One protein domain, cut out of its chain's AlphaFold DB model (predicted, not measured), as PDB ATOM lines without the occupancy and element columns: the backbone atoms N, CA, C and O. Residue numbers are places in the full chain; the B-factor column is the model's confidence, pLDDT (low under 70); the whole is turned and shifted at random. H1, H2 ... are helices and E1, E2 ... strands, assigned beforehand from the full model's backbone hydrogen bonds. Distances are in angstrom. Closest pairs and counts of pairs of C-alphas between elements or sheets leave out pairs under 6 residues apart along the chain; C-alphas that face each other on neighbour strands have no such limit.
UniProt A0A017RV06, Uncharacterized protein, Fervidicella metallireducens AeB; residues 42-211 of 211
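AT A GLANCE: This is residues 42 to 211 of the 211 residues of an uncharacterized protein of Fervidicella metallireducens AeB (UniProt A0A017RV06). An elongated model of two lobes: a closed barrel of six strands, E1, E6, E9, E8, E7 and E10, makes one lobe, and a small twisted sheet, E2, E5 and E4, with E3 and long loops makes the other. H1 and H2 are both on the outside of the barrel, and E1 runs on into E2 from one lobe to the other. The printed part has 170 residues, with two named helices and ten named strands in the order E1 E2 E3 E4 H1 E5 E6 H2 E7 E8 E9 E10; the class is mostly strand, and both sheets are antiparallel. The whole is compact, with a radius of gyration of the C-alphas of 17.4 A, and spans 59 by 34 by 24 A.

IN THESE COORDINATES: Find C-alpha 42 at (105.688, 169.296, 130.597), where E1 begins; it runs to residue 52, 27.7 A, and bends by 65 degrees at residue 48. The barrel's other strands are E6, residues 139 to 144, 15.6 A; E7, 157 to 162, 15.3 A; E8, 165 to 177, 28.8 A, which bends by 83 degrees at residue 168; E9, 180 to 187, 22.0 A; and E10, 199 to 210, 32.7 A, ending at C-alpha 210 (97.453, 172.761, 129.788). Look next at E2, 55 to 60, 13.1 A; E4, 92 to 98, 15.2 A; E5, 127 to 133, 15.9 A; and E3, 81 to 83. H1 is residues 115 to 122, 10.7 A, and H2 is 146 to 149.

HOW THE PARTS SIT: Go round the barrel by its N and O pairs within hydrogen-bond range: N 50 and O 141, 3.0 A, for E1 and E6; N 142 and O 183, 3.0 A, for E6 and E9; N 172 and O 184, 2.8 A, for E9 and E8; N 160 and O 167, 2.9 A, for E8 and E7; N 161 and O 203, 2.8 A, for E7 and E10; N 47 and O 202, 2.9 A, for E10 and E1. E7, E8 and E9 form a meander, each strand the antiparallel neighbour of the one before, with hairpins E7 and E8, E8 and E9; with E10 they form a Greek key, its first strand the neighbour of its fourth. H1 lies over E1 at a height over the sheet of 8.3 A and runs across the strands, at 77 degrees to E1 on the local plane; its closest C-alphas to E10 are those of Lys 122 and Thr 199, 5.7 A. H2 is over none of the strands, at a height of 6.2 A; the C-alphas of Pro 146 and Asp 181 in E9 are the closest, 6.2 A. In the twisted sheet E2 E5 E4, N 58 and O 130 are within hydrogen-bond range at 2.8 A across the antiparallel neighbours E2 and E5, and N 95 and O 131 at 2.8 A across the antiparallel neighbours E5 and E4. E3 pairs with no named strand. In H1 every O i to N i+4 pair is within range; H2 is too short for one.

THE WHOLE: The C-alphas farthest apart, of Gly 85 and Ala 211, are 62.4 A apart. The printed part has no cut; the links E2 to E3, E4 to H1 and E9 to E10 are long. Residues 193 to 196 and 211 have pLDDT under 70, against a mean of 90.5 for the printed part.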
ATOM      1  N   GLU A  42     105.021 169.766 129.383       88.81
ATOM      2  CA  GLU A  42     105.688 169.296 130.597       88.81
ATOM      3  C   GLU A  42     107.038 169.994 130.754       88.81
ATOM      4  O   GLU A  42     107.908 169.871 129.891       88.81
ATOM      5  N   GLU A  43     107.238 170.674 131.881       89.94
ATOM      6  CA  GLU A  43     108.560 171.162 132.263       89.94
ATOM      7  C   GLU A  43     109.323 170.016 132.941       89.94
ATOM      8  O   GLU A  43     108.842 169.428 133.918       89.94
ATOM      9  N   LYS A  44     110.501 169.668 132.412       93.12
ATOM     10  CA  LYS A  44     111.298 168.514 132.851       93.12
ATOM     11  C   LYS A  44     112.695 168.945 133.276       93.12
ATOM     12  O   LYS A  44     113.346 169.698 132.562       93.12
ATOM     13  N   ILE A  45     113.162 168.405 134.398       92.88
ATOM     14  CA  ILE A  45     114.552 168.531 134.852       92.88
ATOM     15  C   ILE A  45     115.266 167.232 134.496       92.88
ATOM     16  O   ILE A  45     114.866 166.175 134.985       92.88
ATOM     17  N   GLN A  46     116.293 167.296 133.649       92.19
ATOM     18  CA  GLN A  46     117.137 166.137 133.346       92.19
ATOM     19  C   GLN A  46     117.975 165.776 134.571       92.19
ATOM     20  O   GLN A  46     118.508 166.661 135.241       92.19
ATOM     21  N   ILE A  47     118.074 164.486 134.867       90.88
ATOM     22  CA  ILE A  47     118.792 163.992 136.037       90.88
ATOM     23  C   ILE A  47     119.659 162.789 135.690       90.88
ATOM     24  O   ILE A  47     119.247 161.882 134.968       90.88
ATOM     25  N   ASP A  48     120.830 162.770 136.312       90.12
ATOM     26  CA  ASP A  48     121.655 161.584 136.466       90.12
ATOM     27  C   ASP A  48     121.736 161.249 137.954       90.12
ATOM     28  O   ASP A  48     121.835 162.128 138.824       90.12
ATOM     29  N   GLY A  49     121.670 159.961 138.257       91.81
ATOM     30  CA  GLY A  49     121.675 159.509 139.632       91.81
ATOM     31  C   GLY A  49     121.989 158.039 139.769       91.81
ATOM     32  O   GLY A  49     122.332 157.344 138.814       91.81
ATOM     33  N   PHE A  50     121.869 157.571 140.998       92.88
ATOM     34  CA  PHE A  50     121.997 156.166 141.333       92.88
ATOM     35  C   PHE A  50     120.981 155.796 142.403       92.88
ATOM     36  O   PHE A  50     120.513 156.650 143.165       92.88
ATOM     37  N   TYR A  51     120.615 154.522 142.449       92.12
ATOM     38  CA  TYR A  51     119.763 153.996 143.503       92.12
ATOM     39  C   TYR A  51     120.584 153.316 144.594       92.12
ATOM     40  O   TYR A  51     121.682 152.805 144.373       92.12
ATOM     41  N   PHE A  52     120.034 153.284 145.797       91.56
ATOM     42  CA  PHE A  52     120.574 152.484 146.879       91.56
ATOM     43  C   PHE A  52     119.442 151.955 147.750       91.56
ATOM     44  O   PHE A  52     118.385 152.567 147.925       91.56
ATOM     45  N   THR A  53     119.691 150.776 148.286       91.12
ATOM     46  CA  THR A  53     118.851 150.094 149.255       91.12
ATOM     47  C   THR A  53     119.771 149.246 150.127       91.12
ATOM     48  O   THR A  53     120.985 149.213 149.923       91.12
ATOM     49  N   GLN A  54     119.200 148.580 151.115       90.81
ATOM     50  CA  GLN A  54     119.927 147.636 151.936       90.81
ATOM     51  C   GLN A  54     120.135 146.328 151.166       90.81
ATOM     52  O   GLN A  54     119.179 145.663 150.761       90.81
ATOM     53  N   GLU A  55     121.394 145.967 150.968       92.12
ATOM     54  CA  GLU A  55     121.809 144.782 150.224       92.12
ATOM     55  C   GLU A  55     122.637 143.878 151.138       92.12
ATOM     56  O   GLU A  55     123.229 144.329 152.108       92.12
ATOM     57  N   TYR A  56     122.697 142.583 150.871       94.12
ATOM     58  CA  TYR A  56     123.502 141.655 151.660       94.12
ATOM     59  C   TYR A  56     124.240 140.728 150.722       94.12
ATOM     60  O   TYR A  56     123.620 139.865 150.107       94.12
ATOM     61  N   VAL A  57     125.553 140.897 150.610       94.81
ATOM     62  CA  VAL A  57     126.397 139.959 149.868       94.81
ATOM     63  C   VAL A  57     126.593 138.725 150.735       94.81
ATOM     64  O   VAL A  57     127.206 138.795 151.797       94.81
ATOM     65  N   VAL A  58     126.034 137.602 150.294       95.19
ATOM     66  CA  VAL A  58     126.131 136.312 150.991       95.19
ATOM     67  C   VAL A  58     127.283 135.483 150.425       95.19
ATOM     68  O   VAL A  58     127.876 134.670 151.127       95.19
ATOM     69  N   TYR A  59     127.630 135.709 149.157       94.94
ATOM     70  CA  TYR A  59     128.767 135.073 148.506       94.94
ATOM     71  C   TYR A  59     129.375 136.006 147.457       94.94
ATOM     72  O   TYR A  59     128.645 136.647 146.703       94.94
ATOM     73  N   ASN A  60     130.706 136.072 147.402       94.00
ATOM     74  CA  ASN A  60     131.461 136.839 146.412       94.00
ATOM     75  C   ASN A  60     132.452 135.894 145.725       94.00
ATOM     76  O   ASN A  60     133.399 135.423 146.358       94.00
ATOM     77  N   GLY A  61     132.195 135.579 144.458       92.19
ATOM     78  CA  GLY A  61     132.955 134.597 143.701       92.19
ATOM     79  C   GLY A  61     132.128 133.961 142.591       92.19
ATOM     80  O   GLY A  61     130.915 134.155 142.502       92.19
ATOM     81  N   LYS A  62     132.800 133.166 141.757       93.38
ATOM     82  CA  LYS A  62     132.152 132.429 140.669       93.38
ATOM     83  C   LYS A  62     131.130 131.433 141.207       93.38
ATOM     84  O   LYS A  62     131.403 130.735 142.182       93.38
ATOM     85  N   LEU A  63     129.987 131.335 140.538       91.12
ATOM     86  CA  LEU A  63     128.898 130.423 140.904       91.12
ATOM     87  C   LEU A  63     129.024 129.044 140.235       91.12
ATOM     88  O   LEU A  63     128.097 128.233 140.298       91.12
ATOM     89  N   ASP A  64     130.165 128.751 139.612       89.69
ATOM     90  CA  ASP A  64     130.448 127.461 138.986       89.69
ATOM     91  C   ASP A  64     130.246 126.305 139.982       89.69
ATOM     92  O   ASP A  64     130.869 126.235 141.042       89.69
ATOM     93  N   GLY A  65     129.346 125.378 139.642       86.38
ATOM     94  CA  GLY A  65     129.021 124.220 140.481       86.38
ATOM     95  C   GLY A  65     128.017 124.487 141.610       86.38
ATOM     96  O   GLY A  65     127.657 123.551 142.328       86.38
ATOM     97  N   PHE A  66     127.502 125.713 141.758       91.50
ATOM     98  CA  PHE A  66     126.428 125.991 142.709       91.50
ATOM     99  C   PHE A  66     125.116 125.352 142.249       91.50
ATOM    100  O   PHE A  66     124.609 125.611 141.157       91.50
ATOM    101  N   LYS A  67     124.493 124.565 143.132       93.06
ATOM    102  CA  LYS A  67     123.105 124.127 142.955       93.06
ATOM    103  C   LYS A  67     122.185 125.180 143.567       93.06
ATOM    104  O   LYS A  67     121.885 125.127 144.760       93.06
ATOM    105  N   LEU A  68     121.802 126.165 142.762       94.44
ATOM    106  CA  LEU A  68     120.932 127.265 143.178       94.44
ATOM    107  C   LEU A  68     119.478 126.785 143.272       94.44
ATOM    108  O   LEU A  68     118.955 126.166 142.345       94.44
ATOM    109  N   ARG A  69     118.827 127.055 144.407       95.69
ATOM    110  CA  ARG A  69     117.429 126.663 144.663       95.69
ATOM    111  C   ARG A  69     116.406 127.668 144.126       95.69
ATOM    112  O   ARG A  69     115.239 127.313 143.993       95.69
ATOM    113  N   TYR A  70     116.848 128.882 143.808       94.94
ATOM    114  CA  TYR A  70     116.010 130.007 143.388       94.94
ATOM    115  C   TYR A  70     116.505 130.604 142.069       94.94
ATOM    116  O   TYR A  70     117.662 130.419 141.681       94.94
ATOM    117  N   LYS A  71     115.646 131.335 141.361       93.69
ATOM    118  CA  LYS A  71     116.027 132.065 140.142       93.69
ATOM    119  C   LYS A  71     116.507 133.480 140.464       93.69
ATOM    120  O   LYS A  71     116.130 134.058 141.477       93.69
ATOM    121  N   ASN A  72     117.308 134.058 139.567       92.06
ATOM    122  CA  ASN A  72     117.685 135.470 139.651       92.06
ATOM    123  C   ASN A  72     116.420 136.345 139.654       92.06
ATOM    124  O   ASN A  72     115.567 136.185 138.779       92.06
ATOM    125  N   GLY A  73     116.299 137.249 140.623       90.69
ATOM    126  CA  GLY A  73     115.128 138.107 140.810       90.69
ATOM    127  C   GLY A  73     113.985 137.481 141.618       90.69
ATOM    128  O   GLY A  73     112.936 138.104 141.772       90.69
ATOM    129  N   GLU A  74     114.145 136.267 142.147       92.75
ATOM    130  CA  GLU A  74     113.111 135.627 142.966       92.75
ATOM    131  C   GLU A  74     113.070 136.205 144.391       92.75
ATOM    132  O   GLU A  74     114.088 136.609 144.954       92.75
ATOM    133  N   ARG A  75     111.880 136.257 145.001       92.94
ATOM    134  CA  ARG A  75     111.735 136.668 146.404       92.94
ATOM    135  C   ARG A  75     111.946 135.474 147.321       92.94
ATOM    136  O   ARG A  75     111.297 134.445 147.153       92.94
ATOM    137  N   ILE A  76     112.783 135.645 148.335       95.12
ATOM    138  CA  ILE A  76     113.070 134.624 149.339       95.12
ATOM    139  C   ILE A  76     112.852 135.175 150.747       95.12
ATOM    140  O   ILE A  76     113.030 136.365 151.015       95.12
ATOM    141  N   ALA A  77     112.428 134.299 151.654       96.00
ATOM    142  CA  ALA A  77     112.292 134.634 153.065       96.00
ATOM    143  C   ALA A  77     113.645 134.529 153.783       96.00
ATOM    144  O   ALA A  77     114.565 133.849 153.321       96.00
ATOM    145  N   LYS A  78     113.728 135.166 154.951       96.31
ATOM    146  CA  LYS A  78     114.851 135.020 155.874       96.31
ATOM    147  C   LYS A  78     115.089 133.547 156.234       96.31
ATOM    148  O   LYS A  78     114.145 132.759 156.296       96.31
ATOM    149  N   ASP A  79     116.354 133.192 156.424       96.19
ATOM    150  CA  ASP A  79     116.859 131.864 156.787       96.19
ATOM    151  C   ASP A  79     116.560 130.745 155.772       96.19
ATOM    152  O   ASP A  79     116.784 129.565 156.048       96.19
ATOM    153  N   LYS A  80     116.082 131.077 154.564       97.19
ATOM    154  CA  LYS A  80     115.921 130.096 153.486       97.19
ATOM    155  C   LYS A  80     117.261 129.752 152.853       97.19
ATOM    156  O   LYS A  80     118.036 130.642 152.511       97.19
ATOM    157  N   GLU A  81     117.499 128.458 152.668       96.44
ATOM    158  CA  GLU A  81     118.702 127.948 152.015       96.44
ATOM    159  C   GLU A  81     118.675 128.272 150.518       96.44
ATOM    160  O   GLU A  81     117.769 127.853 149.799       96.44
ATOM    161  N   ILE A  82     119.684 129.003 150.057       95.88
ATOM    162  CA  ILE A  82     119.891 129.428 148.669       95.88
ATOM    163  C   ILE A  82     120.661 128.352 147.897       95.88
ATOM    164  O   ILE A  82     120.299 127.981 146.779       95.88
ATOM    165  N   SER A  83     121.727 127.852 148.519       93.38
ATOM    166  CA  SER A  83     122.563 126.743 148.065       93.38
ATOM    167  C   SER A  83     123.201 126.082 149.287       93.38
ATOM    168  O   SER A  83     123.143 126.664 150.362       93.38
ATOM    169  N   ASN A  84     123.773 124.886 149.143       88.88
ATOM    170  CA  ASN A  84     124.238 124.037 150.250       88.88
ATOM    171  C   ASN A  84     125.002 124.824 151.342       88.88
ATOM    172  O   ASN A  84     126.160 125.190 151.144       88.88
ATOM    173  N   GLY A  85     124.358 125.067 152.491       90.38
ATOM    174  CA  GLY A  85     124.947 125.785 153.637       90.38
ATOM    175  C   GLY A  85     124.949 127.322 153.556       90.38
ATOM    176  O   GLY A  85     125.456 127.980 154.463       90.38
ATOM    177  N   ILE A  86     124.371 127.904 152.507       94.31
ATOM    178  CA  ILE A  86     124.222 129.347 152.300       94.31
ATOM    179  C   ILE A  86     122.754 129.709 152.497       94.31
ATOM    180  O   ILE A  86     121.906 129.358 151.676       94.31
ATOM    181  N   ASN A  87     122.464 130.454 153.560       95.88
ATOM    182  CA  ASN A  87     121.111 130.886 153.901       95.88
ATOM    183  C   ASN A  87     120.930 132.387 153.674       95.88
ATOM    184  O   ASN A  87     121.873 133.169 153.793       95.88
ATOM    185  N   SER A  88     119.694 132.789 153.384       96.56
ATOM    186  CA  SER A  88     119.332 134.199 153.275       96.56
ATOM    187  C   SER A  88     119.401 134.889 154.639       96.56
ATOM    188  O   SER A  88     118.651 134.496 155.535       96.56
ATOM    189  N   PRO A  89     120.215 135.941 154.824       95.88
ATOM    190  CA  PRO A  89     120.281 136.650 156.103       95.88
ATOM    191  C   PRO A  89     119.012 137.462 156.399       95.88
ATOM    192  O   PRO A  89     118.743 137.793 157.554       95.88
ATOM    193  N   GLU A  90     118.232 137.793 155.367       95.62
ATOM    194  CA  GLU A  90     117.046 138.637 155.471       95.62
ATOM    195  C   GLU A  90     116.013 138.263 154.397       95.62
ATOM    196  O   GLU A  90     116.331 137.556 153.440       95.62
ATOM    197  N   ALA A  91     114.763 138.707 154.545       94.62
ATOM    198  CA  ALA A  91     113.789 138.581 153.464       94.62
ATOM    199  C   ALA A  91     114.091 139.604 152.358       94.62
ATOM    200  O   ALA A  91     114.381 140.770 152.635       94.62
ATOM    201  N   GLY A  92     114.009 139.183 151.099       93.50
ATOM    202  CA  GLY A  92     114.327 140.065 149.983       93.50
ATOM    203  C   GLY A  92     114.367 139.357 148.642       93.50
ATOM    204  O   GLY A  92     113.919 138.222 148.500       93.50
ATOM    205  N   MET A  93     114.894 140.055 147.645       92.75
ATOM    206  CA  MET A  93     115.079 139.534 146.299       92.75
ATOM    207  C   MET A  93     116.498 139.003 146.126       92.75
ATOM    208  O   MET A  93     117.456 139.702 146.456       92.75
ATOM    209  N   ILE A  94     116.638 137.788 145.604       94.00
ATOM    210  CA  ILE A  94     117.948 137.210 145.314       94.00
ATOM    211  C   ILE A  94     118.469 137.691 143.965       94.00
ATOM    212  O   ILE A  94     117.745 137.673 142.971       94.00
ATOM    213  N   LEU A  95     119.733 138.104 143.928       93.25
ATOM    214  CA  LEU A  95     120.443 138.485 142.715       93.25
ATOM    215  C   LEU A  95     121.779 137.747 142.623       93.25
ATOM    216  O   LEU A  95     122.463 137.565 143.632       93.25
ATOM    217  N   TYR A  96     122.143 137.342 141.405       93.31
ATOM    218  CA  TYR A  96     123.365 136.574 141.127       93.31
ATOM    219  C   TYR A  96     124.529 137.395 140.569       93.31
ATOM    220  O   TYR A  96     125.477 136.858 139.996       93.31
ATOM    221  N   GLN A  97     124.440 138.711 140.714       91.75
ATOM    222  CA  GLN A  97     125.478 139.639 140.297       91.75
ATOM    223  C   GLN A  97     125.694 140.675 141.390       91.75
ATOM    224  O   GLN A  97     124.740 141.096 142.053       91.75
ATOM    225  N   ILE A  98     126.946 141.080 141.553       92.12
ATOM    226  CA  ILE A  98     127.367 142.125 142.478       92.12
ATOM    227  C   ILE A  98     128.120 143.210 141.706       92.12
ATOM    228  O   ILE A  98     128.753 142.934 140.686       92.12
ATOM    229  N   ASP A  99     128.022 144.449 142.173       90.62
ATOM    230  CA  ASP A  99     128.721 145.595 141.587       90.62
ATOM    231  C   ASP A  99     129.870 146.100 142.476       90.62
ATOM    232  O   ASP A  99     130.621 146.982 142.079       90.62
ATOM    233  N   GLY A 100     130.052 145.552 143.678       89.50
ATOM    234  CA  GLY A 100     131.073 146.019 144.617       89.50
ATOM    235  C   GLY A 100     130.716 147.351 145.286       89.50
ATOM    236  O   GLY A 100     131.521 147.892 146.046       89.50
ATOM    237  N   PHE A 101     129.513 147.877 145.037       91.00
ATOM    238  CA  PHE A 101     128.953 149.052 145.703       91.00
ATOM    239  C   PHE A 101     127.867 148.675 146.719       91.00
ATOM    240  O   PHE A 101     127.227 149.564 147.291       91.00
ATOM    241  N   GLU A 102     127.668 147.379 146.987       90.62
ATOM    242  CA  GLU A 102     126.713 146.898 147.981       90.62
ATOM    243  C   GLU A 102     126.975 147.527 149.354       90.62
ATOM    244  O   GLU A 102     128.073 147.449 149.906       90.62
ATOM    245  N   ASN A 103     125.946 148.172 149.911       86.88
ATOM    246  CA  ASN A 103     125.987 148.925 151.174       86.88
ATOM    247  C   ASN A 103     127.036 150.039 151.271       86.88
ATOM    248  O   ASN A 103     127.208 150.603 152.355       86.88
ATOM    249  N   LYS A 104     127.711 150.405 150.174       90.81
ATOM    250  CA  LYS A 104     128.684 151.499 150.201       90.81
ATOM    251  C   LYS A 104     128.015 152.820 150.579       90.81
ATOM    252  O   LYS A 104     128.587 153.592 151.342       90.81
ATOM    253  N   TYR A 105     126.788 153.046 150.103       90.31
ATOM    254  CA  TYR A 105     125.997 154.230 150.437       90.31
ATOM    255  C   TYR A 105     124.701 153.887 151.152       90.31
ATOM    256  O   TYR A 105     123.971 152.969 150.785       90.31
ATOM    257  N   ASN A 106     124.396 154.693 152.159       91.69
ATOM    258  CA  ASN A 106     123.203 154.611 152.975       91.69
ATOM    259  C   ASN A 106     122.796 156.016 153.459       91.69
ATOM    260  O   ASN A 106     123.384 157.046 153.115       91.69
ATOM    261  N   LEU A 107     121.761 156.079 154.295       90.44
ATOM    262  CA  LEU A 107     121.251 157.346 154.813       90.44
ATOM    263  C   LEU A 107     122.187 158.049 155.809       90.44
ATOM    264  O   LEU A 107     121.943 159.210 156.129       90.44
ATOM    265  N   THR A 108     123.250 157.430 156.304       91.56
ATOM    266  CA  THR A 108     124.205 158.120 157.180       91.56
ATOM    267  C   THR A 108     125.353 158.733 156.388       91.56
ATOM    268  O   THR A 108     125.751 159.846 156.710       91.56
ATOM    269  N   ASN A 109     125.810 158.084 155.313       92.81
ATOM    270  CA  ASN A 109     127.010 158.496 154.573       92.81
ATOM    271  C   ASN A 109     126.767 159.021 153.145       92.81
ATOM    272  O   ASN A 109     127.724 159.392 152.480       92.81
ATOM    273  N   ILE A 110     125.521 159.128 152.655       92.50
ATOM    274  CA  ILE A 110     125.263 159.649 151.290       92.50
ATOM    275  C   ILE A 110     125.902 161.025 151.024       92.50
ATOM    276  O   ILE A 110     126.044 161.412 149.875       92.50
ATOM    277  N   ALA A 111     126.213 161.803 152.070       90.25
ATOM    278  CA  ALA A 111     126.838 163.117 151.937       90.25
ATOM    279  C   ALA A 111     128.265 163.056 151.381       90.25
ATOM    280  O   ALA A 111     128.737 164.032 150.802       90.25
ATOM    281  N   GLU A 112     128.906 161.898 151.509       91.25
ATOM    282  CA  GLU A 112     130.255 161.618 151.029       91.25
ATOM    283  C   GLU A 112     130.286 161.285 149.530       91.25
ATOM    284  O   GLU A 112     131.366 161.117 148.978       91.25
ATOM    285  N   ILE A 113     129.127 161.192 148.858       90.75
ATOM    286  CA  ILE A 113     129.071 160.863 147.430       90.75
ATOM    287  C   ILE A 113     129.828 161.886 146.585       90.75
ATOM    288  O   ILE A 113     129.559 163.083 146.655       90.75
ATOM    289  N   SER A 114     130.711 161.403 145.720       88.94
ATOM    290  CA  SER A 114     131.399 162.242 144.737       88.94
ATOM    291  C   SER A 114     130.955 161.953 143.305       88.94
ATOM    292  O   SER A 114     130.487 160.861 142.969       88.94
ATOM    293  N   GLU A 115     131.147 162.928 142.419       86.06
ATOM    294  CA  GLU A 115     130.956 162.742 140.980       86.06
ATOM    295  C   GLU A 115     131.817 161.609 140.415       86.06
ATOM    296  O   GLU A 115     131.382 160.861 139.536       86.06
ATOM    297  N   GLU A 116     133.056 161.497 140.892       89.12
ATOM    298  CA  GLU A 116     133.978 160.453 140.454       89.12
ATOM    299  C   GLU A 116     133.456 159.064 140.801       89.12
ATOM    300  O   GLU A 116     133.587 158.131 140.011       89.12
ATOM    301  N   GLU A 117     132.827 158.913 141.963       89.38
ATOM    302  CA  GLU A 117     132.235 157.648 142.376       89.38
ATOM    303  C   GLU A 117     131.002 157.292 141.554       89.38
ATOM    304  O   GLU A 117     130.868 156.134 141.162       89.38
ATOM    305  N   ILE A 118     130.163 158.269 141.199       88.44
ATOM    306  CA  ILE A 118     129.045 158.050 140.267       88.44
ATOM    307  C   ILE A 118     129.577 157.589 138.901       88.44
ATOM    308  O   ILE A 118     129.052 156.641 138.314       88.44
ATOM    309  N   LYS A 119     130.662 158.201 138.406       89.00
ATOM    310  CA  LYS A 119     131.328 157.779 137.158       89.00
ATOM    311  C   LYS A 119     131.900 156.363 137.270       89.00
ATOM    312  O   LYS A 119     131.768 155.587 136.324       89.00
ATOM    313  N   LYS A 120     132.488 156.002 138.416       90.00
ATOM    314  CA  LYS A 120     132.970 154.637 138.684       90.00
ATOM    315  C   LYS A 120     131.826 153.628 138.667       90.00
ATOM    316  O   LYS A 120     131.952 152.633 137.971       90.00
ATOM    317  N   MET A 121     130.706 153.905 139.339       89.88
ATOM    318  CA  MET A 121     129.526 153.026 139.317       89.88
ATOM    319  C   MET A 121     129.002 152.798 137.897       89.88
ATOM    320  O   MET A 121     128.632 151.680 137.551       89.88
ATOM    321  N   LYS A 122     128.983 153.850 137.068       86.75
ATOM    322  CA  LYS A 122     128.480 153.781 135.691       86.75
ATOM    323  C   LYS A 122     129.309 152.851 134.802       86.75
ATOM    324  O   LYS A 122     128.751 152.172 133.948       86.75
ATOM    325  N   ASN A 123     130.621 152.833 135.009       86.62
ATOM    326  CA  ASN A 123     131.564 152.046 134.213       86.62
ATOM    327  C   ASN A 123     131.932 150.708 134.870       86.62
ATOM    328  O   ASN A 123     132.814 150.012 134.374       86.62
ATOM    329  N   ASN A 124     131.322 150.378 136.009       87.56
ATOM    330  CA  ASN A 124     131.686 149.193 136.760       87.56
ATOM    331  C   ASN A 124     131.112 147.931 136.110       87.56
ATOM    332  O   ASN A 124     129.921 147.863 135.799       87.56
ATOM    333  N   GLU A 125     131.961 146.922 135.951       86.69
ATOM    334  CA  GLU A 125     131.547 145.611 135.468       86.69
ATOM    335  C   GLU A 125     130.906 144.803 136.595       86.69
ATOM    336  O   GLU A 125     131.372 144.793 137.735       86.69
ATOM    337  N   LEU A 126     129.819 144.112 136.264       89.25
ATOM    338  CA  LEU A 126     129.154 143.210 137.192       89.25
ATOM    339  C   LEU A 126     129.979 141.931 137.328       89.25
ATOM    340  O   LEU A 126     130.358 141.325 136.324       89.25
ATOM    341  N   SER A 127     130.213 141.497 138.560       91.31
ATOM    342  CA  SER A 127     130.844 140.212 138.851       91.31
ATOM    343  C   SER A 127     129.824 139.206 139.375       91.31
ATOM    344  O   SER A 127     128.742 139.559 139.849       91.31
ATOM    345  N   GLU A 128     130.152 137.921 139.251       93.31
ATOM    346  CA  GLU A 128     129.343 136.849 139.826       93.31
ATOM    347  C   GLU A 128     129.395 136.872 141.357       93.31
ATOM    348  O   GLU A 128     130.429 137.129 141.978       93.31
ATOM    349  N   GLY A 129     128.255 136.576 141.970       94.06
ATOM    350  CA  GLY A 129     128.114 136.485 143.414       94.06
ATOM    351  C   GLY A 129     126.670 136.210 143.795       94.06
ATOM    352  O   GLY A 129     125.814 136.046 142.936       94.06
ATOM    353  N   ILE A 130     126.374 136.160 145.087       94.62
ATOM    354  CA  ILE A 130     125.005 136.049 145.592       94.62
ATOM    355  C   ILE A 130     124.760 137.234 146.509       94.62
ATOM    356  O   ILE A 130     125.432 137.369 147.537       94.62
ATOM    357  N   LYS A 131     123.764 138.057 146.173       94.12
ATOM    358  CA  LYS A 131     123.273 139.107 147.061       94.12
ATOM    359  C   LYS A 131     121.774 139.032 147.286       94.12
ATOM    360  O   LYS A 131     121.016 138.652 146.399       94.12
ATOM    361  N   ILE A 132     121.359 139.439 148.479       94.31
ATOM    362  CA  ILE A 132     119.959 139.612 148.856       94.31
ATOM    363  C   ILE A 132     119.668 141.096 148.964       94.31
ATOM    364  O   ILE A 132     120.274 141.803 149.765       94.31
ATOM    365  N   VAL A 133     118.731 141.567 148.156       92.25
ATOM    366  CA  VAL A 133     118.286 142.952 148.155       92.25
ATOM    367  C   VAL A 133     117.023 143.055 148.986       92.25
ATOM    368  O   VAL A 133     115.980 142.504 148.621       92.25
ATOM    369  N   ASN A 134     117.095 143.774 150.103       88.69
ATOM    370  CA  ASN A 134     115.906 144.086 150.873       88.69
ATOM    371  C   ASN A 134     115.071 145.095 150.069       88.69
ATOM    372  O   ASN A 134     115.486 146.228 149.822       88.69
ATOM    373  N   ASN A 135     113.891 144.670 149.628       77.94
ATOM    374  CA  ASN A 135     113.017 145.465 148.773       77.94
ATOM    375  C   ASN A 135     112.005 146.311 149.566       77.94
ATOM    376  O   ASN A 135     111.038 146.782 148.982       77.94
ATOM    377  N   SER A 136     112.192 146.506 150.877       82.38
ATOM    378  CA  SER A 136     111.232 147.246 151.711       82.38
ATOM    379  C   SER A 136     111.217 148.750 151.448       82.38
ATOM    380  O   SER A 136     110.188 149.401 151.631       82.38
ATOM    381  N   THR A 137     112.349 149.350 151.075       89.12
ATOM    382  CA  THR A 137     112.427 150.785 150.790       89.12
ATOM    383  C   THR A 137     113.578 151.095 149.851       89.12
ATOM    384  O   THR A 137     114.726 150.782 150.141       89.12
ATOM    385  N   TRP A 138     113.263 151.809 148.776       92.19
ATOM    386  CA  TRP A 138     114.229 152.255 147.784       92.19
ATOM    387  C   TRP A 138     114.512 153.740 147.922       92.19
ATOM    388  O   TRP A 138     113.594 154.548 148.104       92.19
ATOM    389  N   TYR A 139     115.781 154.095 147.770       93.88
ATOM    390  CA  TYR A 139     116.210 155.475 147.659       93.88
ATOM    391  C   TYR A 139     116.914 155.696 146.333       93.88
ATOM    392  O   TYR A 139     117.624 154.826 145.834       93.88
ATOM    393  N   ILE A 140     116.742 156.890 145.784       94.19
ATOM    394  CA  ILE A 140     117.550 157.376 144.673       94.19
ATOM    395  C   ILE A 140     118.234 158.667 145.093       94.19
ATOM    396  O   ILE A 140     117.646 159.500 145.782       94.19
ATOM    397  N   CYS A 141     119.485 158.824 144.691       94.88
ATOM    398  CA  CYS A 141     120.250 160.042 144.872       94.88
ATOM    399  C   CYS A 141     120.550 160.611 143.492       94.88
ATOM    400  O   CYS A 141     121.133 159.929 142.651       94.88
ATOM    401  N   VAL A 142     120.127 161.848 143.262       94.31
ATOM    402  CA  VAL A 142     120.286 162.519 141.971       94.31
ATOM    403  C   VAL A 142     121.060 163.805 142.164       94.31
ATOM    404  O   VAL A 142     120.844 164.523 143.147       94.31
ATOM    405  N   LYS A 143     121.951 164.098 141.222       92.00
ATOM    406  CA  LYS A 143     122.578 165.410 141.149       92.00
ATOM    407  C   LYS A 143     121.602 166.369 140.474       92.00
ATOM    408  O   LYS A 143     121.027 166.031 139.441       92.00
ATOM    409  N   VAL A 144     121.411 167.553 141.046       90.69
ATOM    410  CA  VAL A 144     120.608 168.619 140.433       90.69
ATOM    411  C   VAL A 144     121.450 169.870 140.252       90.69
ATOM    412  O   VAL A 144     122.403 170.111 140.997       90.69
ATOM    413  N   MET A 145     121.087 170.685 139.265       88.69
ATOM    414  CA  MET A 145     121.714 171.990 139.102       88.69
ATOM    415  C   MET A 145     121.359 172.893 140.298       88.69
ATOM    416  O   MET A 145     120.251 172.787 140.839       88.69
ATOM    417  N   PRO A 146     122.263 173.790 140.734       85.94
ATOM    418  CA  PRO A 146     122.001 174.683 141.865       85.94
ATOM    419  C   PRO A 146     120.721 175.520 141.708       85.94
ATOM    420  O   PRO A 146     120.007 175.743 142.685       85.94
ATOM    421  N   GLU A 147     120.398 175.927 140.477       88.00
ATOM    422  CA  GLU A 147     119.166 176.646 140.124       88.00
ATOM    423  C   GLU A 147     117.885 175.840 140.397       88.00
ATOM    424  O   GLU A 147     116.899 176.388 140.894       88.00
ATOM    425  N   ASP A 148     117.921 174.524 140.177       89.50
ATOM    426  CA  ASP A 148     116.793 173.624 140.426       89.50
ATOM    427  C   ASP A 148     116.737 173.135 141.875       89.50
ATOM    428  O   ASP A 148     115.679 172.754 142.375       89.50
ATOM    429  N   SER A 149     117.850 173.165 142.606       88.06
ATOM    430  CA  SER A 149     117.904 172.699 143.996       88.06
ATOM    431  C   SER A 149     116.877 173.397 144.891       88.06
ATOM    432  O   SER A 149     116.258 172.761 145.752       88.06
ATOM    433  N   GLY A 150     116.634 174.696 144.676       88.94
ATOM    434  CA  GLY A 150     115.650 175.484 145.426       88.94
ATOM    435  C   GLY A 150     114.207 174.990 145.274       88.94
ATOM    436  O   GLY A 150     113.406 175.137 146.202       88.94
ATOM    437  N   TYR A 151     113.891 174.347 144.148       90.31
ATOM    438  CA  TYR A 151     112.557 173.847 143.829       90.31
ATOM    439  C   TYR A 151     112.120 172.696 144.747       90.31
ATOM    440  O   TYR A 151     110.967 172.629 145.181       90.31
ATOM    441  N   PHE A 152     113.044 171.797 145.081       93.88
ATOM    442  CA  PHE A 152     112.739 170.616 145.881       93.88
ATOM    443  C   PHE A 152     112.574 170.985 147.357       93.88
ATOM    444  O   PHE A 152     113.399 171.690 147.930       93.88
ATOM    445  N   LYS A 153     111.529 170.496 148.025       94.56
ATOM    446  CA  LYS A 153     111.329 170.672 149.476       94.56
ATOM    447  C   LYS A 153     111.069 169.319 150.116       94.56
ATOM    448  O   LYS A 153     110.449 168.468 149.489       94.56
ATOM    449  N   ARG A 154     111.536 169.110 151.350       96.25
ATOM    450  CA  ARG A 154     111.332 167.844 152.074       96.25
ATOM    451  C   ARG A 154     109.840 167.488 152.131       96.25
ATOM    452  O   ARG A 154     109.022 168.366 152.385       96.25
ATOM    453  N   GLY A 155     109.510 166.223 151.874       96.00
ATOM    454  CA  GLY A 155     108.135 165.712 151.815       96.00
ATOM    455  C   GLY A 155     107.409 165.972 150.487       96.00
ATOM    456  O   GLY A 155     106.313 165.456 150.278       96.00
ATOM    457  N   MET A 156     107.993 166.745 149.565       95.38
ATOM    458  CA  MET A 156     107.414 166.955 148.237       95.38
ATOM    459  C   MET A 156     107.456 165.659 147.431       95.38
ATOM    460  O   MET A 156     108.491 165.004 147.362       95.38
ATOM    461  N   VAL A 157     106.351 165.320 146.771       96.00
ATOM    462  CA  VAL A 157     106.262 164.142 145.904       96.00
ATOM    463  C   VAL A 157     106.418 164.561 144.449       96.00
ATOM    464  O   VAL A 157     105.847 165.571 144.023       96.00
ATOM    465  N   LYS A 158     107.200 163.795 143.690       94.88
ATOM    466  CA  LYS A 158     107.472 164.022 142.273       94.88
ATOM    467  C   LYS A 158     107.355 162.737 141.472       94.88
ATOM    468  O   LYS A 158     107.634 161.654 141.981       94.88
ATOM    469  N   GLU A 159     106.961 162.898 140.214       95.19
ATOM    470  CA  GLU A 159     107.100 161.866 139.193       95.19
ATOM    471  C   GLU A 159     108.530 161.921 138.652       95.19
ATOM    472  O   GLU A 159     108.990 162.974 138.195       95.19
ATOM    473  N   ILE A 160     109.228 160.794 138.734       94.06
ATOM    474  CA  ILE A 160     110.604 160.645 138.275       94.06
ATOM    475  C   ILE A 160     110.641 159.527 137.247       94.06
ATOM    476  O   ILE A 160     110.261 158.395 137.538       94.06
ATOM    477  N   SER A 161     111.094 159.853 136.043       92.56
ATOM    478  CA  SER A 161     111.400 158.868 135.022       92.56
ATOM    479  C   SER A 161     112.797 158.316 135.262       92.56
ATOM    480  O   SER A 161     113.754 159.081 135.362       92.56
ATOM    481  N   VAL A 162     112.901 156.997 135.350       89.69
ATOM    482  CA  VAL A 162     114.151 156.256 135.470       89.69
ATOM    483  C   VAL A 162     114.100 155.100 134.482       89.69
ATOM    484  O   VAL A 162     113.219 154.248 134.596       89.69
ATOM    485  N   ASN A 163     115.016 155.078 133.508       82.81
ATOM    486  CA  ASN A 163     115.059 154.057 132.451       82.81
ATOM    487  C   ASN A 163     113.677 153.835 131.801       82.81
ATOM    488  O   ASN A 163     113.170 152.717 131.760       82.81
ATOM    489  N   GLU A 164     113.033 154.929 131.376       84.06
ATOM    490  CA  GLU A 164     111.708 154.950 130.723       84.06
ATOM    491  C   GLU A 164     110.511 154.554 131.610       84.06
ATOM    492  O   GLU A 164     109.362 154.658 131.181       84.06
ATOM    493  N   LYS A 165     110.733 154.186 132.877       89.31
ATOM    494  CA  LYS A 165     109.666 153.911 133.852       89.31
ATOM    495  C   LYS A 165     109.441 155.102 134.767       89.31
ATOM    496  O   LYS A 165     110.392 155.770 135.157       89.31
ATOM    497  N   ILE A 166     108.187 155.372 135.116       91.62
ATOM    498  CA  ILE A 166     107.822 156.491 135.993       91.62
ATOM    499  C   ILE A 166     107.592 155.972 137.408       91.62
ATOM    500  O   ILE A 166     106.804 155.054 137.625       91.62
ATOM    501  N   TYR A 167     108.247 156.613 138.370       93.38
ATOM    502  CA  TYR A 167     108.146 156.320 139.791       93.38
ATOM    503  C   TYR A 167     107.653 157.546 140.551       93.38
ATOM    504  O   TYR A 167     108.061 158.677 140.281       93.38
ATOM    505  N   MET A 168     106.805 157.312 141.552       95.44
ATOM    506  CA  MET A 168     106.444 158.337 142.527       95.44
ATOM    507  C   MET A 168     107.483 158.353 143.640       95.44
ATOM    508  O   MET A 168     107.688 157.350 144.328       95.44
ATOM    509  N   ALA A 169     108.115 159.502 143.832       96.31
ATOM    510  CA  ALA A 169     109.244 159.643 144.730       96.31
ATOM    511  C   ALA A 169     109.067 160.862 145.635       96.31
ATOM    512  O   ALA A 169     108.704 161.948 145.189       96.31
ATOM    513  N   GLU A 170     109.310 160.683 146.924       97.44
ATOM    514  CA  GLU A 170     109.231 161.740 147.924       97.44
ATOM    515  C   GLU A 170     110.622 162.295 148.212       97.44
ATOM    516  O   GLU A 170     111.547 161.533 148.480       97.44
ATOM    517  N   VAL A 171     110.779 163.617 148.197       97.12
ATOM    518  CA  VAL A 171     112.020 164.285 148.602       97.12
ATOM    519  C   VAL A 171     112.281 163.972 150.075       97.12
ATOM    520  O   VAL A 171     111.655 164.545 150.971       97.12
ATOM    521  N   PHE A 172     113.232 163.080 150.331       96.75
ATOM    522  CA  PHE A 172     113.584 162.642 151.675       96.75
ATOM    523  C   PHE A 172     114.483 163.673 152.360       96.75
ATOM    524  O   PHE A 172     114.209 164.100 153.487       96.75
ATOM    525  N   ARG A 173     115.536 164.115 151.661       95.06
ATOM    526  CA  ARG A 173     116.428 165.193 152.108       95.06
ATOM    527  C   ARG A 173     117.242 165.783 150.961       95.06
ATOM    528  O   ARG A 173     117.363 165.183 149.895       95.06
ATOM    529  N   LYS A 174     117.854 166.933 151.237       94.31
ATOM    530  CA  LYS A 174     118.908 167.520 150.408       94.31
ATOM    531  C   LYS A 174     120.264 167.250 151.027       94.31
ATOM    532  O   LYS A 174     120.386 167.198 152.251       94.31
ATOM    533  N   VAL A 175     121.252 167.106 150.171       92.88
ATOM    534  CA  VAL A 175     122.635 166.828 150.516       92.88
ATOM    535  C   VAL A 175     123.474 167.808 149.713       92.88
ATOM    536  O   VAL A 175     123.258 167.963 148.517       92.88
ATOM    537  N   LYS A 176     124.378 168.515 150.379       90.75
ATOM    538  CA  LYS A 176     125.279 169.469 149.737       90.75
ATOM    539  C   LYS A 176     126.701 169.064 150.063       90.75
ATOM    540  O   LYS A 176     126.996 168.816 151.232       90.75
ATOM    541  N   ASN A 177     127.554 169.021 149.054       88.12
ATOM    542  CA  ASN A 177     128.984 168.808 149.221       88.12
ATOM    543  C   ASN A 177     129.761 169.637 148.189       88.12
ATOM    544  O   ASN A 177     129.200 170.536 147.560       88.12
ATOM    545  N   THR A 178     131.058 169.371 148.049       86.31
ATOM    546  CA  THR A 178     131.940 170.083 147.115       86.31
ATOM    547  C   THR A 178     131.551 169.908 145.650       86.31
ATOM    548  O   THR A 178     131.825 170.794 144.846       86.31
ATOM    549  N   ASP A 179     130.889 168.804 145.308       85.44
ATOM    550  CA  ASP A 179     130.614 168.407 143.926       85.44
ATOM    551  C   ASP A 179     129.244 168.904 143.444       85.44
ATOM    552  O   ASP A 179     128.976 168.966 142.238       85.44
ATOM    553  N   GLY A 180     128.365 169.291 144.371       87.50
ATOM    554  CA  GLY A 180     127.125 169.990 144.068       87.50
ATOM    555  C   GLY A 180     125.989 169.712 145.044       87.50
ATOM    556  O   GLY A 180     126.167 169.214 146.158       87.50
ATOM    557  N   ASP A 181     124.788 170.057 144.586       91.75
ATOM    558  CA  ASP A 181     123.548 169.793 145.297       91.75
ATOM    559  C   ASP A 181     122.972 168.444 144.841       91.75
ATOM    560  O   ASP A 181     122.669 168.222 143.667       91.75
ATOM    561  N   PHE A 182     122.787 167.548 145.802       93.75
ATOM    562  CA  PHE A 182     122.178 166.241 145.616       93.75
ATOM    563  C   PHE A 182     120.820 166.188 146.310       93.75
ATOM    564  O   PHE A 182     120.640 166.663 147.439       93.75
ATOM    565  N   ILE A 183     119.847 165.568 145.651       95.56
ATOM    566  CA  ILE A 183     118.525 165.317 146.220       95.56
ATOM    567  C   ILE A 183     118.369 163.817 146.414       95.56
ATOM    568  O   ILE A 183     118.505 163.033 145.475       95.56
ATOM    569  N   VAL A 184     118.061 163.422 147.647       96.62
ATOM    570  CA  VAL A 184     117.719 162.039 147.965       96.62
ATOM    571  C   VAL A 184     116.209 161.918 147.955       96.62
ATOM    572  O   VAL A 184     115.525 162.576 148.747       96.62
ATOM    573  N   PHE A 185     115.694 161.054 147.091       96.56
ATOM    574  CA  PHE A 185     114.289 160.692 147.070       96.56
ATOM    575  C   PHE A 185     114.075 159.298 147.648       96.56
ATOM    576  O   PHE A 185     114.876 158.395 147.427       96.56
ATOM    577  N   LYS A 186     112.962 159.122 148.357       96.44
ATOM    578  CA  LYS A 186     112.425 157.827 148.771       96.44
ATOM    579  C   LYS A 186     111.341 157.414 147.779       96.44
ATOM    580  O   LYS A 186     110.380 158.161 147.588       96.44
ATOM    581  N   LEU A 187     111.468 156.247 147.159       94.38
ATOM    582  CA  LEU A 187     110.445 155.745 146.242       94.38
ATOM    583  C   LEU A 187     109.242 155.196 147.013       94.38
ATOM    584  O   LEU A 187     109.379 154.643 148.105       94.38
ATOM    585  N   ARG A 188     108.051 155.362 146.432       93.31
ATOM    586  CA  ARG A 188     106.785 154.837 146.977       93.31
ATOM    587  C   ARG A 188     106.433 153.441 146.476       93.31
ATOM    588  O   ARG A 188     105.475 152.851 146.961       93.31
ATOM    589  N   SER A 189     107.179 152.941 145.503       87.69
ATOM    590  CA  SER A 189     107.023 151.614 144.926       87.69
ATOM    591  C   SER A 189     108.373 150.917 144.872       87.69
ATOM    592  O   SER A 189     109.420 151.570 144.913       87.69
ATOM    593  N   ASP A 190     108.327 149.596 144.729       82.62
ATOM    594  CA  ASP A 190     109.509 148.801 144.428       82.62
ATOM    595  C   ASP A 190     110.152 149.324 143.137       82.62
ATOM    596  O   ASP A 190     109.465 149.677 142.170       82.62
ATOM    597  N   PHE A 191     111.476 149.421 143.152       83.50
ATOM    598  CA  PHE A 191     112.252 149.764 141.973       83.50
ATOM    599  C   PHE A 191     112.412 148.521 141.101       83.50
ATOM    600  O   PHE A 191     112.569 147.423 141.633       83.50
ATOM    601  N   ASP A 192     112.369 148.667 139.778       79.50
ATOM    602  CA  ASP A 192     112.634 147.531 138.901       79.50
ATOM    603  C   ASP A 192     114.146 147.294 138.773       79.50
ATOM    604  O   ASP A 192     114.858 148.009 138.069       79.50
ATOM    605  N   ILE A 193     114.624 146.292 139.506       68.56
ATOM    606  CA  ILE A 193     116.041 145.977 139.745       68.56
ATOM    607  C   ILE A 193     116.586 145.005 138.692       68.56
ATOM    608  O   ILE A 193     117.739 144.589 138.777       68.56
ATOM    609  N   LEU A 194     115.778 144.600 137.703       60.44
ATOM    610  CA  LEU A 194     116.229 143.645 136.683       60.44
ATOM    611  C   LEU A 194     117.390 144.200 135.842       60.44
ATOM    612  O   LEU A 194     118.187 143.424 135.318       60.44
ATOM    613  N   ASN A 195     117.544 145.527 135.794       56.84
ATOM    614  CA  ASN A 195     118.741 146.183 135.282       56.84
ATOM    615  C   ASN A 195     119.704 146.474 136.443       56.84
ATOM    616  O   ASN A 195     119.581 147.471 137.155       56.84
ATOM    617  N   LEU A 196     120.683 145.586 136.613       62.34
ATOM    618  CA  LEU A 196     121.680 145.565 137.694       62.34
ATOM    619  C   LEU A 196     122.694 146.724 137.669       62.34
ATOM    620  O   LEU A 196     123.590 146.783 138.505       62.34
ATOM    621  N   HIS A 197     122.542 147.676 136.748       73.50
ATOM    622  CA  HIS A 197     123.305 148.919 136.765       73.50
ATOM    623  C   HIS A 197     122.685 149.897 137.763       73.50
ATOM    624  O   HIS A 197     121.551 150.344 137.595       73.50
ATOM    625  N   ARG A 198     123.448 150.234 138.807       86.50
ATOM    626  CA  ARG A 198     123.016 151.113 139.905       86.50
ATOM    627  C   ARG A 198     122.738 152.548 139.469       86.50
ATOM    628  O   ARG A 198     121.936 153.247 140.088       86.50
ATOM    629  N   THR A 199     123.419 152.996 138.419       90.69
ATOM    630  CA  THR A 199     123.268 154.339 137.859       90.69
ATOM    631  C   THR A 199     122.162 154.394 136.823       90.69
ATOM    632  O   THR A 199     121.959 153.445 136.069       90.69
ATOM    633  N   PHE A 200     121.515 155.545 136.718       89.56
ATOM    634  CA  PHE A 200     120.490 155.789 135.720       89.56
ATOM    635  C   PHE A 200     120.522 157.235 135.228       89.56
ATOM    636  O   PHE A 200     120.993 158.139 135.923       89.56
ATOM    637  N   SER A 201     119.942 157.429 134.048       90.06
ATOM    638  CA  SER A 201     119.599 158.737 133.499       90.06
ATOM    639  C   SER A 201     118.082 158.831 133.364       90.06
ATOM    640  O   SER A 201     117.387 157.821 133.187       90.06
ATOM    641  N   GLY A 202     117.547 160.039 133.470       91.94
ATOM    642  CA  GLY A 202     116.113 160.246 133.399       91.94
ATOM    643  C   GLY A 202     115.713 161.697 133.588       91.94
ATOM    644  O   GLY A 202     116.500 162.611 133.359       91.94
ATOM    645  N   TYR A 203     114.471 161.915 134.011       93.69
ATOM    646  CA  TYR A 203     113.966 163.263 134.240       93.69
ATOM    647  C   TYR A 203     112.948 163.325 135.372       93.69
ATOM    648  O   TYR A 203     112.235 162.364 135.655       93.69
ATOM    649  N   ILE A 204     112.835 164.497 135.986       94.44
ATOM    650  CA  ILE A 204     111.805 164.823 136.969       94.44
ATOM    651  C   ILE A 204     110.783 165.741 136.311       94.44
ATOM    652  O   ILE A 204     111.151 166.749 135.708       94.44
ATOM    653  N   ILE A 205     109.499 165.424 136.456       91.69
ATOM    654  CA  ILE A 205     108.421 166.293 135.973       91.69
ATOM    655  C   ILE A 205     108.202 167.412 136.997       91.69
ATOM    656  O   ILE A 205     107.737 167.184 138.121       91.69
ATOM    657  N   LYS A 206     108.559 168.638 136.609       88.62
ATOM    658  CA  LYS A 206     108.452 169.844 137.435       88.62
ATOM    659  C   LYS A 206     107.021 170.385 137.429       88.62
ATOM    660  O   LYS A 206     106.452 170.642 138.492       88.62
ATOM    661  N   SER A 207     106.402 170.491 136.263       84.81
ATOM    662  CA  SER A 207     105.017 170.949 136.123       84.81
ATOM    663  C   SER A 207     104.386 170.420 134.837       84.81
ATOM    664  O   SER A 207     105.074 170.070 133.879       84.81
ATOM    665  N   ARG A 208     103.050 170.365 134.831       86.44
ATOM    666  CA  ARG A 208     102.230 170.101 133.646       86.44
ATOM    667  C   ARG A 208     101.341 171.312 133.412       86.44
ATOM    668  O   ARG A 208     100.553 171.669 134.286       86.44
ATOM    669  N   HIS A 209     101.466 171.928 132.248       81.75
ATOM    670  CA  HIS A 209     100.652 173.061 131.835       81.75
ATOM    671  C   HIS A 209      99.712 172.610 130.723       81.75
ATOM    672  O   HIS A 209     100.147 172.007 129.744       81.75
ATOM    673  N   LYS A 210      98.418 172.889 130.880       76.81
ATOM    674  CA  LYS A 210      97.453 172.761 129.788       76.81
ATOM    675  C   LYS A 210      97.456 174.093 129.048       76.81
ATOM    676  O   LYS A 210      97.089 175.098 129.656       76.81
ATOM    677  N   ALA A 211      97.953 174.086 127.814       65.75
ATOM    678  CA  ALA A 211      97.886 175.219 126.901       65.75
ATOM    679  C   ALA A 211      96.661 175.066 126.012       65.75
ATOM    680  O   ALA A 211      96.441 173.929 125.524       65.75
TER     681      ALA A 211